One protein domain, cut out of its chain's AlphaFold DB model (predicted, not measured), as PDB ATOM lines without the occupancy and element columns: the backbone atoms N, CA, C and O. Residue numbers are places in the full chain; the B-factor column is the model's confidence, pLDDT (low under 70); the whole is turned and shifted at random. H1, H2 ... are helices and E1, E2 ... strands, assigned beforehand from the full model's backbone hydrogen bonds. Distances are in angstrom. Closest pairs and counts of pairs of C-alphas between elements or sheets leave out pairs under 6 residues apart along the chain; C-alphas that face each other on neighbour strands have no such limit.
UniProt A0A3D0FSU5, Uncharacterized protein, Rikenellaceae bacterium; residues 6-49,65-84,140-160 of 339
ATOM      1  N   LYS A   6      20.415  24.246  27.595       61.75
ATOM      2  CA  LYS A   6      20.467  22.800  27.863       61.75
ATOM      3  C   LYS A   6      21.083  22.587  29.248       61.75
ATOM      4  O   LYS A   6      22.123  23.169  29.545       61.75
ATOM      5  N   GLY A   7      20.443  21.789  30.090       69.06
ATOM      6  CA  GLY A   7      20.917  21.426  31.425       69.06
ATOM      7  C   GLY A   7      20.466  20.020  31.800       69.06
ATOM      8  O   GLY A   7      19.960  19.298  30.947       69.06
ATOM      9  N   LYS A   8      20.618  19.639  33.071       63.53
ATOM     10  CA  LYS A   8      20.060  18.390  33.606       63.53
ATOM     11  C   LYS A   8      19.115  18.668  34.773       63.53
ATOM     12  O   LYS A   8      19.343  19.619  35.520       63.53
ATOM     13  N   THR A   9      18.049  17.883  34.915       68.62
ATOM     14  CA  THR A   9      17.222  17.875  36.131       68.62
ATOM     15  C   THR A   9      18.008  17.251  37.292       68.62
ATOM     16  O   THR A   9      19.018  16.582  37.047       68.62
ATOM     17  N   PRO A  10      17.571  17.430  38.554       66.69
ATOM     18  CA  PRO A  10      18.160  16.726  39.692       66.69
ATOM     19  C   PRO A  10      18.161  15.196  39.532       66.69
ATOM     20  O   PRO A  10      19.070  14.544  40.034       66.69
ATOM     21  N   GLU A  11      17.204  14.623  38.785       72.38
ATOM     22  CA  GLU A  11      17.176  13.185  38.462       72.38
ATOM     23  C   GLU A  11      18.039  12.795  37.242       72.38
ATOM     24  O   GLU A  11      18.104  11.624  36.875       72.38
ATOM     25  N   GLY A  12      18.725  13.751  36.608       69.50
ATOM     26  CA  GLY A  12      19.663  13.503  35.509       69.50
ATOM     27  C   GLY A  12      19.066  13.539  34.097       69.50
ATOM     28  O   GLY A  12      19.797  13.252  33.145       69.50
ATOM     29  N   HIS A  13      17.794  13.917  33.937       64.56
ATOM     30  CA  HIS A  13      17.152  14.079  32.625       64.56
ATOM     31  C   HIS A  13      17.614  15.357  31.923       64.56
ATOM     32  O   HIS A  13      17.836  16.372  32.580       64.56
ATOM     33  N   ASP A  14      17.711  15.348  30.593       64.69
ATOM     34  CA  ASP A  14      18.039  16.556  29.832       64.69
ATOM     35  C   ASP A  14      16.916  17.602  29.962       64.69
ATOM     36  O   ASP A  14      15.744  17.336  29.696       64.69
ATOM     37  N   LYS A  15      17.285  18.817  30.374       64.75
ATOM     38  CA  LYS A  15      16.394  19.971  30.531       64.75
ATOM     39  C   LYS A  15      16.640  20.957  29.399       64.75
ATOM     40  O   LYS A  15      17.760  21.441  29.238       64.75
ATOM     41  N   LEU A  16      15.585  21.303  28.667       67.88
ATOM     42  CA  LEU A  16      15.592  22.369  27.670       67.88
ATOM     43  C   LEU A  16      14.765  23.548  28.190       67.88
ATOM     44  O   LEU A  16      13.583  23.388  28.481       67.88
ATOM     45  N   ALA A  17      15.366  24.730  28.306       68.62
ATOM     46  CA  ALA A  17      14.646  25.959  28.632       68.62
ATOM     47  C   ALA A  17      14.659  26.899  27.426       68.62
ATOM     48  O   ALA A  17      15.716  27.399  27.032       68.62
ATOM     49  N   ILE A  18      13.484  27.123  26.839       72.50
ATOM     50  CA  ILE A  18      13.299  28.027  25.704       72.50
ATOM     51  C   ILE A  18      12.662  29.324  26.228       72.50
ATOM     52  O   ILE A  18      11.522  29.275  26.693       72.50
ATOM     53  N   PRO A  19      13.367  30.471  26.204       72.44
ATOM     54  CA  PRO A  19      12.792  31.735  26.649       72.44
ATOM     55  C   PRO A  19      11.712  32.194  25.664       72.44
ATOM     56  O   PRO A  19      11.936  32.197  24.454       72.44
ATOM     57  N   LEU A  20      10.548  32.588  26.182       79.94
ATOM     58  CA  LEU A  20       9.507  33.231  25.382       79.94
ATOM     59  C   LEU A  20       9.920  34.679  25.096       79.94
ATOM     60  O   LEU A  20      10.361  35.384  26.004       79.94
ATOM     61  N   SER A  21       9.784  35.111  23.844       78.69
ATOM     62  CA  SER A  21      10.054  36.488  23.441       78.69
ATOM     63  C   SER A  21       8.907  37.398  23.890       78.69
ATOM     64  O   SER A  21       7.765  37.124  23.520       78.69
ATOM     65  N   PRO A  22       9.181  38.470  24.649       82.69
ATOM     66  CA  PRO A  22       8.184  39.495  24.931       82.69
ATOM     67  C   PRO A  22       7.761  40.253  23.668       82.69
ATOM     68  O   PRO A  22       8.495  40.281  22.676       82.69
ATOM     69  N   ASP A  23       6.587  40.875  23.725       84.00
ATOM     70  CA  ASP A  23       6.126  41.854  22.742       84.00
ATOM     71  C   ASP A  23       6.805  43.229  22.920       84.00
ATOM     72  O   ASP A  23       7.717  43.393  23.734       84.00
ATOM     73  N   GLU A  24       6.371  44.219  22.137       83.06
ATOM     74  CA  GLU A  24       6.902  45.591  22.170       83.06
ATOM     75  C   GLU A  24       6.720  46.276  23.539       83.06
ATOM     76  O   GLU A  24       7.531  47.125  23.909       83.06
ATOM     77  N   ASP A  25       5.722  45.853  24.323       81.50
ATOM     78  CA  ASP A  25       5.456  46.339  25.682       81.50
ATOM     79  C   ASP A  25       6.228  45.549  26.760       81.50
ATOM     80  O   ASP A  25       6.037  45.760  27.965       81.50
ATOM     81  N   GLY A  26       7.097  44.614  26.358       86.44
ATOM     82  CA  GLY A  26       7.865  43.770  27.271       86.44
ATOM     83  C   GLY A  26       7.016  42.715  27.989       86.44
ATOM     84  O   GLY A  26       7.400  42.232  29.063       86.44
ATOM     85  N   MET A  27       5.864  42.346  27.424       89.69
ATOM     86  CA  MET A  27       4.935  41.386  28.011       89.69
ATOM     87  C   MET A  27       4.835  40.089  27.210       89.69
ATOM     88  O   MET A  27       5.091  40.038  26.013       89.69
ATOM     89  N   VAL A  28       4.442  39.015  27.889       91.56
ATOM     90  CA  VAL A  28       4.229  37.698  27.278       91.56
ATOM     91  C   VAL A  28       2.820  37.220  27.594       91.56
ATOM     92  O   VAL A  28       2.324  37.381  28.715       91.56
ATOM     93  N   GLY A  29       2.172  36.619  26.600       93.69
ATOM     94  CA  GLY A  29       0.813  36.117  26.701       93.69
ATOM     95  C   GLY A  29       0.693  34.895  27.593       93.69
ATOM     96  O   GLY A  29       1.600  34.071  27.719       93.69
ATOM     97  N   ARG A  30      -0.466  34.772  28.214       95.31
ATOM     98  CA  ARG A  30      -0.884  33.679  29.077       95.31
ATOM     99  C   ARG A  30      -2.353  33.393  28.821       95.31
ATOM    100  O   ARG A  30      -3.113  34.295  28.473       95.31
ATOM    101  N   GLU A  31      -2.761  32.146  28.991       96.12
ATOM    102  CA  GLU A  31      -4.132  31.717  28.736       96.12
ATOM    103  C   GLU A  31      -4.653  30.833  29.868       96.12
ATOM    104  O   GLU A  31      -4.000  29.884  30.293       96.12
ATOM    105  N   CYS A  32      -5.832  31.169  30.388       95.81
ATOM    106  CA  CYS A  32      -6.519  30.347  31.375       95.81
ATOM    107  C   CYS A  32      -7.064  29.067  30.726       95.81
ATOM    108  O   CYS A  32      -7.831  29.146  29.769       95.81
ATOM    109  N   HIS A  33      -6.752  27.901  31.287       94.00
ATOM    110  CA  HIS A  33      -7.237  26.605  30.797       94.00
ATOM    111  C   HIS A  33      -8.580  26.173  31.416       94.00
ATOM    112  O   HIS A  33      -9.053  25.074  31.154       94.00
ATOM    113  N   GLN A  34      -9.221  27.024  32.225       92.50
ATOM    114  CA  GLN A  34     -10.568  26.752  32.735       92.50
ATOM    115  C   GLN A  34     -11.598  26.929  31.615       92.50
ATOM    116  O   GLN A  34     -11.657  27.989  30.982       92.50
ATOM    117  N   ASP A  35     -12.421  25.910  31.369       87.50
ATOM    118  CA  ASP A  35     -13.360  25.878  30.240       87.50
ATOM    119  C   ASP A  35     -14.357  27.037  30.260       87.50
ATOM    120  O   ASP A  35     -14.582  27.678  29.233       87.50
ATOM    121  N   GLU A  36     -14.862  27.366  31.446       84.31
ATOM    122  CA  GLU A  36     -15.889  28.388  31.653       84.31
ATOM    123  C   GLU A  36     -15.341  29.818  31.734       84.31
ATOM    124  O   GLU A  36     -16.108  30.779  31.810       84.31
ATOM    125  N   CYS A  37     -14.017  29.990  31.736       88.31
ATOM    126  CA  CYS A  37     -13.413  31.311  31.833       88.31
ATOM    127  C   CYS A  37     -13.532  32.041  30.494       88.31
ATOM    128  O   CYS A  37     -13.029  31.566  29.478       88.31
ATOM    129  N   GLN A  38     -14.160  33.215  30.490       86.31
ATOM    130  CA  GLN A  38     -14.185  34.115  29.339       86.31
ATOM    131  C   GLN A  38     -14.072  35.564  29.833       86.31
ATOM    132  O   GLN A  38     -14.910  35.986  30.632       86.31
ATOM    133  N   PRO A  39     -13.062  36.336  29.386       90.06
ATOM    134  CA  PRO A  39     -11.957  35.960  28.491       90.06
ATOM    135  C   PRO A  39     -10.963  34.971  29.133       90.06
ATOM    136  O   PRO A  39     -10.973  34.779  30.346       90.06
ATOM    137  N   LYS A  40     -10.087  34.354  28.325       92.94
ATOM    138  CA  LYS A  40      -9.009  33.455  28.805       92.94
ATOM    139  C   LYS A  40      -7.618  34.069  28.711       92.94
ATOM    140  O   LYS A  40      -6.795  33.828  29.588       92.94
ATOM    141  N   TYR A  41      -7.366  34.844  27.658       95.19
ATOM    142  CA  TYR A  41      -6.049  35.387  27.349       95.19
ATOM    143  C   TYR A  41      -5.759  36.684  28.120       95.19
ATOM    144  O   TYR A  41      -6.614  37.567  28.246       95.19
ATOM    145  N   PHE A  42      -4.539  36.798  28.630       96.06
ATOM    146  CA  PHE A  42      -3.983  37.968  29.307       96.06
ATOM    147  C   PHE A  42      -2.475  38.030  29.058       96.06
ATOM    148  O   PHE A  42      -1.889  37.067  28.579       96.06
ATOM    149  N   LYS A  43      -1.825  39.146  29.385       95.19
ATOM    150  CA  LYS A  43      -0.364  39.270  29.299       95.19
ATOM    151  C   LYS A  43       0.227  39.617  30.646       95.19
ATOM    152  O   LYS A  43      -0.397  40.331  31.425       95.19
ATOM    153  N   ILE A  44       1.439  39.150  30.898       93.94
ATOM    154  CA  ILE A  44       2.216  39.489  32.088       93.94
ATOM    155  C   ILE A  44       3.553  40.087  31.663       93.94
ATOM    156  O   ILE A  44       4.139  39.635  30.681       93.94
ATOM    157  N   ALA A  45       4.042  41.092  32.386       90.44
ATOM    158  CA  ALA A  45       5.369  41.636  32.124       90.44
ATOM    159  C   ALA A  45       6.448  40.579  32.404       90.44
ATOM    160  O   ALA A  45       6.432  39.942  33.462       90.44
ATOM    161  N   SER A  46       7.384  40.413  31.467       74.31
ATOM    162  CA  SER A  46       8.511  39.487  31.628       74.31
ATOM    163  C   SER A  46       9.539  39.994  32.638       74.31
ATOM    164  O   SER A  46      10.133  39.183  33.341       74.31
ATOM    165  N   HIS A  47       9.681  41.319  32.776       63.56
ATOM    166  CA  HIS A  47      10.595  41.985  33.716       63.56
ATOM    167  C   HIS A  47       9.965  43.271  34.285       63.56
ATOM    168  O   HIS A  47       8.935  43.744  33.797       63.56
ATOM    169  N   LYS A  48      10.553  43.848  35.347       44.25
ATOM    170  CA  LYS A  48      10.189  45.212  35.780       44.25
ATOM    171  C   LYS A  48      10.573  46.212  34.672       44.25
ATOM    172  O   LYS A  48      11.587  45.986  34.016       44.25
ATOM    173  N   PRO A  49       9.815  47.306  34.468       37.09
ATOM    174  CA  PRO A  49      10.204  48.352  33.523       37.09
ATOM    175  C   PRO A  49      11.599  48.899  33.868       37.09
ATOM    176  O   PRO A  49      11.893  49.152  35.036       37.09
ATOM    177  N   GLU A  65       6.227  30.876  40.878       87.00
ATOM    178  CA  GLU A  65       5.832  29.464  40.932       87.00
ATOM    179  C   GLU A  65       4.406  29.262  40.397       87.00
ATOM    180  O   GLU A  65       4.131  28.328  39.640       87.00
ATOM    181  N   TYR A  66       3.520  30.206  40.722       93.44
ATOM    182  CA  TYR A  66       2.108  30.188  40.362       93.44
ATOM    183  C   TYR A  66       1.669  31.511  39.736       93.44
ATOM    184  O   TYR A  66       2.267  32.561  39.977       93.44
ATOM    185  N   LEU A  67       0.575  31.455  38.984       96.19
ATOM    186  CA  LEU A  67      -0.179  32.612  38.515       96.19
ATOM    187  C   LEU A  67      -1.649  32.470  38.901       96.19
ATOM    188  O   LEU A  67      -2.141  31.377  39.187       96.19
ATOM    189  N   TYR A  68      -2.342  33.598  38.860       96.75
ATOM    190  CA  TYR A  68      -3.787  33.686  38.972       96.75
ATOM    191  C   TYR A  68      -4.364  34.106  37.619       96.75
ATOM    192  O   TYR A  68      -3.844  35.006  36.960       96.75
ATOM    193  N   CYS A  69      -5.471  33.500  37.200       95.69
ATOM    194  CA  CYS A  69      -6.242  34.032  36.085       95.69
ATOM    195  C   CYS A  69      -6.843  35.384  36.505       95.69
ATOM    196  O   CYS A  69      -7.598  35.425  37.481       95.69
ATOM    197  N   PRO A  70      -6.594  36.480  35.768       95.19
ATOM    198  CA  PRO A  70      -7.089  37.796  36.157       95.19
ATOM    199  C   PRO A  70      -8.622  37.901  36.086       95.19
ATOM    200  O   PRO A  70      -9.213  38.752  36.749       95.19
ATOM    201  N   TYR A  71      -9.282  37.038  35.309       92.88
ATOM    202  CA  TYR A  71     -10.732  37.066  35.109       92.88
ATOM    203  C   TYR A  71     -11.486  36.191  36.118       92.88
ATOM    204  O   TYR A  71     -12.389  36.678  36.793       92.88
ATOM    205  N   CYS A  72     -11.122  34.908  36.248       90.62
ATOM    206  CA  CYS A  72     -11.849  33.973  37.115       90.62
ATOM    207  C   CYS A  72     -11.214  33.758  38.498       90.62
ATOM    208  O   CYS A  72     -11.895  33.243  39.383       90.62
ATOM    209  N   GLY A  73      -9.945  34.144  38.685       92.38
ATOM    210  CA  GLY A  73      -9.199  33.963  39.935       92.38
ATOM    211  C   GLY A  73      -8.560  32.581  40.112       92.38
ATOM    212  O   GLY A  73      -7.917  32.343  41.131       92.38
ATOM    213  N   TYR A  74      -8.704  31.674  39.137       94.62
ATOM    214  CA  TYR A  74      -8.114  30.334  39.201       94.62
ATOM    215  C   TYR A  74      -6.589  30.403  39.350       94.62
ATOM    216  O   TYR A  74      -5.933  31.128  38.600       94.62
ATOM    217  N   LYS A  75      -6.041  29.656  40.314       96.81
ATOM    218  CA  LYS A  75      -4.612  29.621  40.638       96.81
ATOM    219  C   LYS A  75      -4.001  28.316  40.144       96.81
ATOM    220  O   LYS A  75      -4.489  27.254  40.509       96.81
ATOM    221  N   ASP A  76      -2.900  28.406  39.409       96.31
ATOM    222  CA  ASP A  76      -2.139  27.232  38.973       96.31
ATOM    223  C   ASP A  76      -0.661  27.558  38.746       96.31
ATOM    224  O   ASP A  76      -0.254  28.720  38.812       96.31
ATOM    225  N   GLY A  77       0.152  26.536  38.486       93.38
ATOM    226  CA  GLY A  77       1.565  26.682  38.164       93.38
ATOM    227  C   GLY A  77       1.778  27.580  36.946       93.38
ATOM    228  O   GLY A  77       1.022  27.529  35.978       93.38
ATOM    229  N   PHE A  78       2.841  28.382  36.953       89.62
ATOM    230  CA  PHE A  78       3.137  29.354  35.890       89.62
ATOM    231  C   PHE A  78       3.119  28.766  34.470       89.62
ATOM    232  O   PHE A  78       2.660  29.417  33.532       89.62
ATOM    233  N   GLN A  79       3.586  27.524  34.319       89.06
ATOM    234  CA  GLN A  79       3.641  26.818  33.035       89.06
ATOM    235  C   GLN A  79       2.260  26.324  32.554       89.06
ATOM    236  O   GLN A  79       2.084  26.083  31.366       89.06
ATOM    237  N   GLN A  80       1.259  26.224  33.436       93.56
ATOM    238  CA  GLN A  80      -0.108  25.813  33.071       93.56
ATOM    239  C   GLN A  80      -0.897  26.912  32.350       93.56
ATOM    240  O   GLN A  80      -2.013  26.686  31.883       93.56
ATOM    241  N   PHE A  81      -0.326  28.113  32.274       94.56
ATOM    242  CA  PHE A  81      -0.895  29.254  31.567       94.56
ATOM    243  C   PHE A  81      -0.201  29.525  30.226       94.56
ATOM    244  O   PHE A  81      -0.436  30.575  29.628       94.56
ATOM    245  N   ILE A  82       0.682  28.636  29.753       92.19
ATOM    246  CA  ILE A  82       1.284  28.771  28.421       92.19
ATOM    247  C   ILE A  82       0.173  28.688  27.371       92.19
ATOM    248  O   ILE A  82      -0.699  27.821  27.431       92.19
ATOM    249  N   THR A  83       0.205  29.592  26.396       92.81
ATOM    250  CA  THR A  83      -0.795  29.595  25.326       92.81
ATOM    251  C   THR A  83      -0.556  28.443  24.353       92.81
ATOM    252  O   THR A  83       0.575  27.999  24.143       92.81
ATOM    253  N   LYS A  84      -1.611  27.995  23.667       89.56
ATOM    254  CA  LYS A  84      -1.472  26.976  22.617       89.56
ATOM    255  C   LYS A  84      -0.444  27.377  21.547       89.56
ATOM    256  O   LYS A  84       0.376  26.556  21.148       89.56
ATOM    257  N   ALA A 140       2.141  34.895  17.620       77.19
ATOM    258  CA  ALA A 140       1.929  36.319  17.802       77.19
ATOM    259  C   ALA A 140       1.085  36.516  19.057       77.19
ATOM    260  O   ALA A 140       0.169  35.737  19.329       77.19
ATOM    261  N   GLU A 141       1.423  37.539  19.825       85.56
ATOM    262  CA  GLU A 141       0.674  37.901  21.015       85.56
ATOM    263  C   GLU A 141      -0.502  38.811  20.643       85.56
ATOM    264  O   GLU A 141      -0.367  39.687  19.791       85.56
ATOM    265  N   ASN A 142      -1.663  38.630  21.281       83.19
ATOM    266  CA  ASN A 142      -2.842  39.442  20.971       83.19
ATOM    267  C   ASN A 142      -2.675  40.863  21.510       83.19
ATOM    268  O   ASN A 142      -2.245  41.040  22.645       83.19
ATOM    269  N   GLU A 143      -3.100  41.884  20.774       83.00
ATOM    270  CA  GLU A 143      -3.150  43.242  21.318       83.00
ATOM    271  C   GLU A 143      -4.202  43.343  22.431       83.00
ATOM    272  O   GLU A 143      -5.374  42.995  22.256       83.00
ATOM    273  N   LEU A 144      -3.767  43.803  23.607       86.50
ATOM    274  CA  LEU A 144      -4.620  43.993  24.773       86.50
ATOM    275  C   LEU A 144      -4.782  45.479  25.049       86.50
ATOM    276  O   LEU A 144      -3.822  46.237  25.014       86.50
ATOM    277  N   LYS A 145      -6.016  45.892  25.343       80.06
ATOM    278  CA  LYS A 145      -6.370  47.313  25.434       80.06
ATOM    279  C   LYS A 145      -5.904  47.964  26.728       80.06
ATOM    280  O   LYS A 145      -5.712  49.175  26.767       80.06
ATOM    281  N   ARG A 146      -5.809  47.189  27.812       88.00
ATOM    282  CA  ARG A 146      -5.642  47.743  29.152       88.00
ATOM    283  C   ARG A 146      -4.423  47.170  29.848       88.00
ATOM    284  O   ARG A 146      -4.438  46.017  30.268       88.00
ATOM    285  N   ILE A 147      -3.418  48.020  30.033       90.81
ATOM    286  CA  ILE A 147      -2.230  47.761  30.850       90.81
ATOM    287  C   ILE A 147      -2.494  48.248  32.278       90.81
ATOM    288  O   ILE A 147      -3.011  49.350  32.469       90.81
ATOM    289  N   ILE A 148      -2.154  47.450  33.287       91.31
ATOM    290  CA  ILE A 148      -2.339  47.761  34.708       91.31
ATOM    291  C   ILE A 148      -1.059  47.469  35.484       91.31
ATOM    292  O   ILE A 148      -0.455  46.411  35.318       91.31
ATOM    293  N   ASP A 149      -0.717  48.384  36.386       92.06
ATOM    294  CA  ASP A 149       0.239  48.171  37.467       92.06
ATOM    295  C   ASP A 149      -0.555  47.849  38.738       92.06
ATOM    296  O   ASP A 149      -1.502  48.553  39.075       92.06
ATOM    297  N   CYS A 150      -0.255  46.729  39.397       91.56
ATOM    298  CA  CYS A 150      -0.979  46.331  40.604       91.56
ATOM    299  C   CYS A 150      -0.502  47.122  41.829       91.56
ATOM    300  O   CYS A 150       0.666  47.010  42.192       91.56
ATOM    301  N   ASP A 151      -1.412  47.789  42.542       90.44
ATOM    302  CA  ASP A 151      -1.082  48.557  43.757       90.44
ATOM    303  C   ASP A 151      -0.488  47.711  44.890       90.44
ATOM    304  O   ASP A 151       0.267  48.212  45.719       90.44
ATOM    305  N   ARG A 152      -0.801  46.409  44.935       91.50
ATOM    306  CA  ARG A 152      -0.303  45.513  45.989       91.50
ATOM    307  C   ARG A 152       1.110  45.005  45.725       91.50
ATOM    308  O   ARG A 152       1.923  44.958  46.640       91.50
ATOM    309  N   CYS A 153       1.384  44.520  44.512       91.75
ATOM    310  CA  CYS A 153       2.655  43.846  44.201       91.75
ATOM    311  C   CYS A 153       3.550  44.614  43.220       91.75
ATOM    312  O   CYS A 153       4.658  44.163  42.931       91.75
ATOM    313  N   GLY A 154       3.077  45.739  42.676       90.31
ATOM    314  CA  GLY A 154       3.795  46.576  41.712       90.31
ATOM    315  C   GLY A 154       4.057  45.910  40.359       90.31
ATOM    316  O   GLY A 154       4.818  46.437  39.554       90.31
ATOM    317  N   LYS A 155       3.496  44.721  40.103       91.06
ATOM    318  CA  LYS A 155       3.699  43.999  38.843       91.06
ATOM    319  C   LYS A 155       2.734  44.495  37.772       91.06
ATOM    320  O   LYS A 155       1.551  44.722  38.045       91.06
ATOM    321  N   ARG A 156       3.255  44.578  36.549       92.69
ATOM    322  CA  ARG A 156       2.544  45.023  35.353       92.69
ATOM    323  C   ARG A 156       1.960  43.850  34.571       92.69
ATOM    324  O   ARG A 156       2.611  42.818  34.408       92.69
ATOM    325  N   TYR A 157       0.737  44.006  34.083       93.94
ATOM    326  CA  TYR A 157       0.043  43.018  33.252       93.94
ATOM    327  C   TYR A 157      -0.970  43.710  32.333       93.94
ATOM    328  O   TYR A 157      -1.302  44.877  32.545       93.94
ATOM    329  N   ALA A 158      -1.481  42.996  31.331       94.50
ATOM    330  CA  ALA A 158      -2.509  43.513  30.434       94.50
ATOM    331  C   ALA A 158      -3.685  42.546  30.250       94.50
ATOM    332  O   ALA A 158      -3.530  41.325  30.328       94.50
ATOM    333  N   VAL A 159      -4.871  43.110  30.011       94.00
ATOM    334  CA  VAL A 159      -6.152  42.406  29.813       94.00
ATOM    335  C   VAL A 159      -6.987  43.080  28.715       94.00
ATOM    336  O   VAL A 159      -6.722  44.219  28.327       94.00
ATOM    337  N   TYR A 160      -8.016  42.395  28.202       87.50
ATOM    338  CA  TYR A 160      -8.882  42.949  27.144       87.50
ATOM    339  C   TYR A 160      -9.723  44.149  27.586       87.50
ATOM    340  O   TYR A 160     -10.038  45.018  26.774       87.50
TER     341      TYR A 160
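What this domain is: This is residues 6 to 49, 65 to 84 and 140 to 160 of the 339 residues of an uncharacterized protein of Rikenellaceae bacterium (UniProt A0A3D0FSU5). The body is a four-stranded antiparallel sheet, E3, E4, E8 and E7 in that order, twisted by 72 degrees from edge to edge; near its E3 edge the short helix H1 sits between the sheet and a small separate hairpin, E5 and E6. Another hairpin, E1 and E2, lies far from this body, at one end of the longest axis, and residues 18 to 26 join it to E3. The printed part has 85 residues, with eight named strands and one named helix in the order E1 E2 E3 E4 E5 E6 H1 E7 E8. The class is mostly strand, though under half of the residues, 35 of 85, are in named elements. The whole is only just compact, close to loose, with a radius of gyration of the C-alphas of 14.3 A and spans of 43 by 32 by 29 A.

Where its parts are: Find C-alpha 27 at (4.935, 41.386, 28.011); there E3 begins, residues 27 to 31, 13.3 A long. E4, residues 41 to 45, is 13.9 A long. Look next at E7, residues 146 to 149, 10.2 A, and E8, residues 156 to 159, 10.6 A, which ends at C-alpha 159 at (-6.152, 42.406, 29.813). E5 is residues 66 to 68, E6 residues 75 to 77 and H1 residues 78 to 81. Go back to C-alpha 6 at (20.467, 22.800, 27.863) for E1, residues 6 to 8; E2, residues 14 to 17, is 10.1 A long.

How they stand to each other: In the four-stranded sheet, E3 and E7 are the edge strands. In the hairpin E3 and E4, N 30 and O 42 are within hydrogen-bond range at 2.7 A. Between E4 and E8, antiparallel at 164 degrees, look at N 43 and O 158, 2.9 A. In the hairpin E7 and E8, N 148 and O 157 are 2.8 A apart. H1 only grazes this sheet, with its residues 78 to 81; its closest C-alphas to E3 are those of Phe 81 and Glu 31, 5.0 A apart. Its closest C-alphas to E5 are those of Phe 78 and Tyr 66, at 4.7 A. H1 is too short for an O i to N i+4 pair, and its one O i to N i+3 pair is within range. In the hairpin E5 and E6, N 67 and O 76 are 2.9 A apart; E3 and E5 are apart. In the hairpin E1 and E2, N 7 and O 15 are 2.8 A apart; E2 and E3 are apart.

The domain as a whole: The two C-alphas farthest apart are those of Gly 12 and Lys 145, 43.8 A. Residues 50 to 64 are not printed, and C-alphas 49 and 65 are 20.8 A apart across that cut; residues 85 to 139 are not printed either, with 11.0 A between C-alphas 84 and 140. Of the links that are printed whole, none is long. The mean pLDDT of the printed part is 85.0, and residues 6 to 10, 12 to 17 and 47 to 49 are under 70.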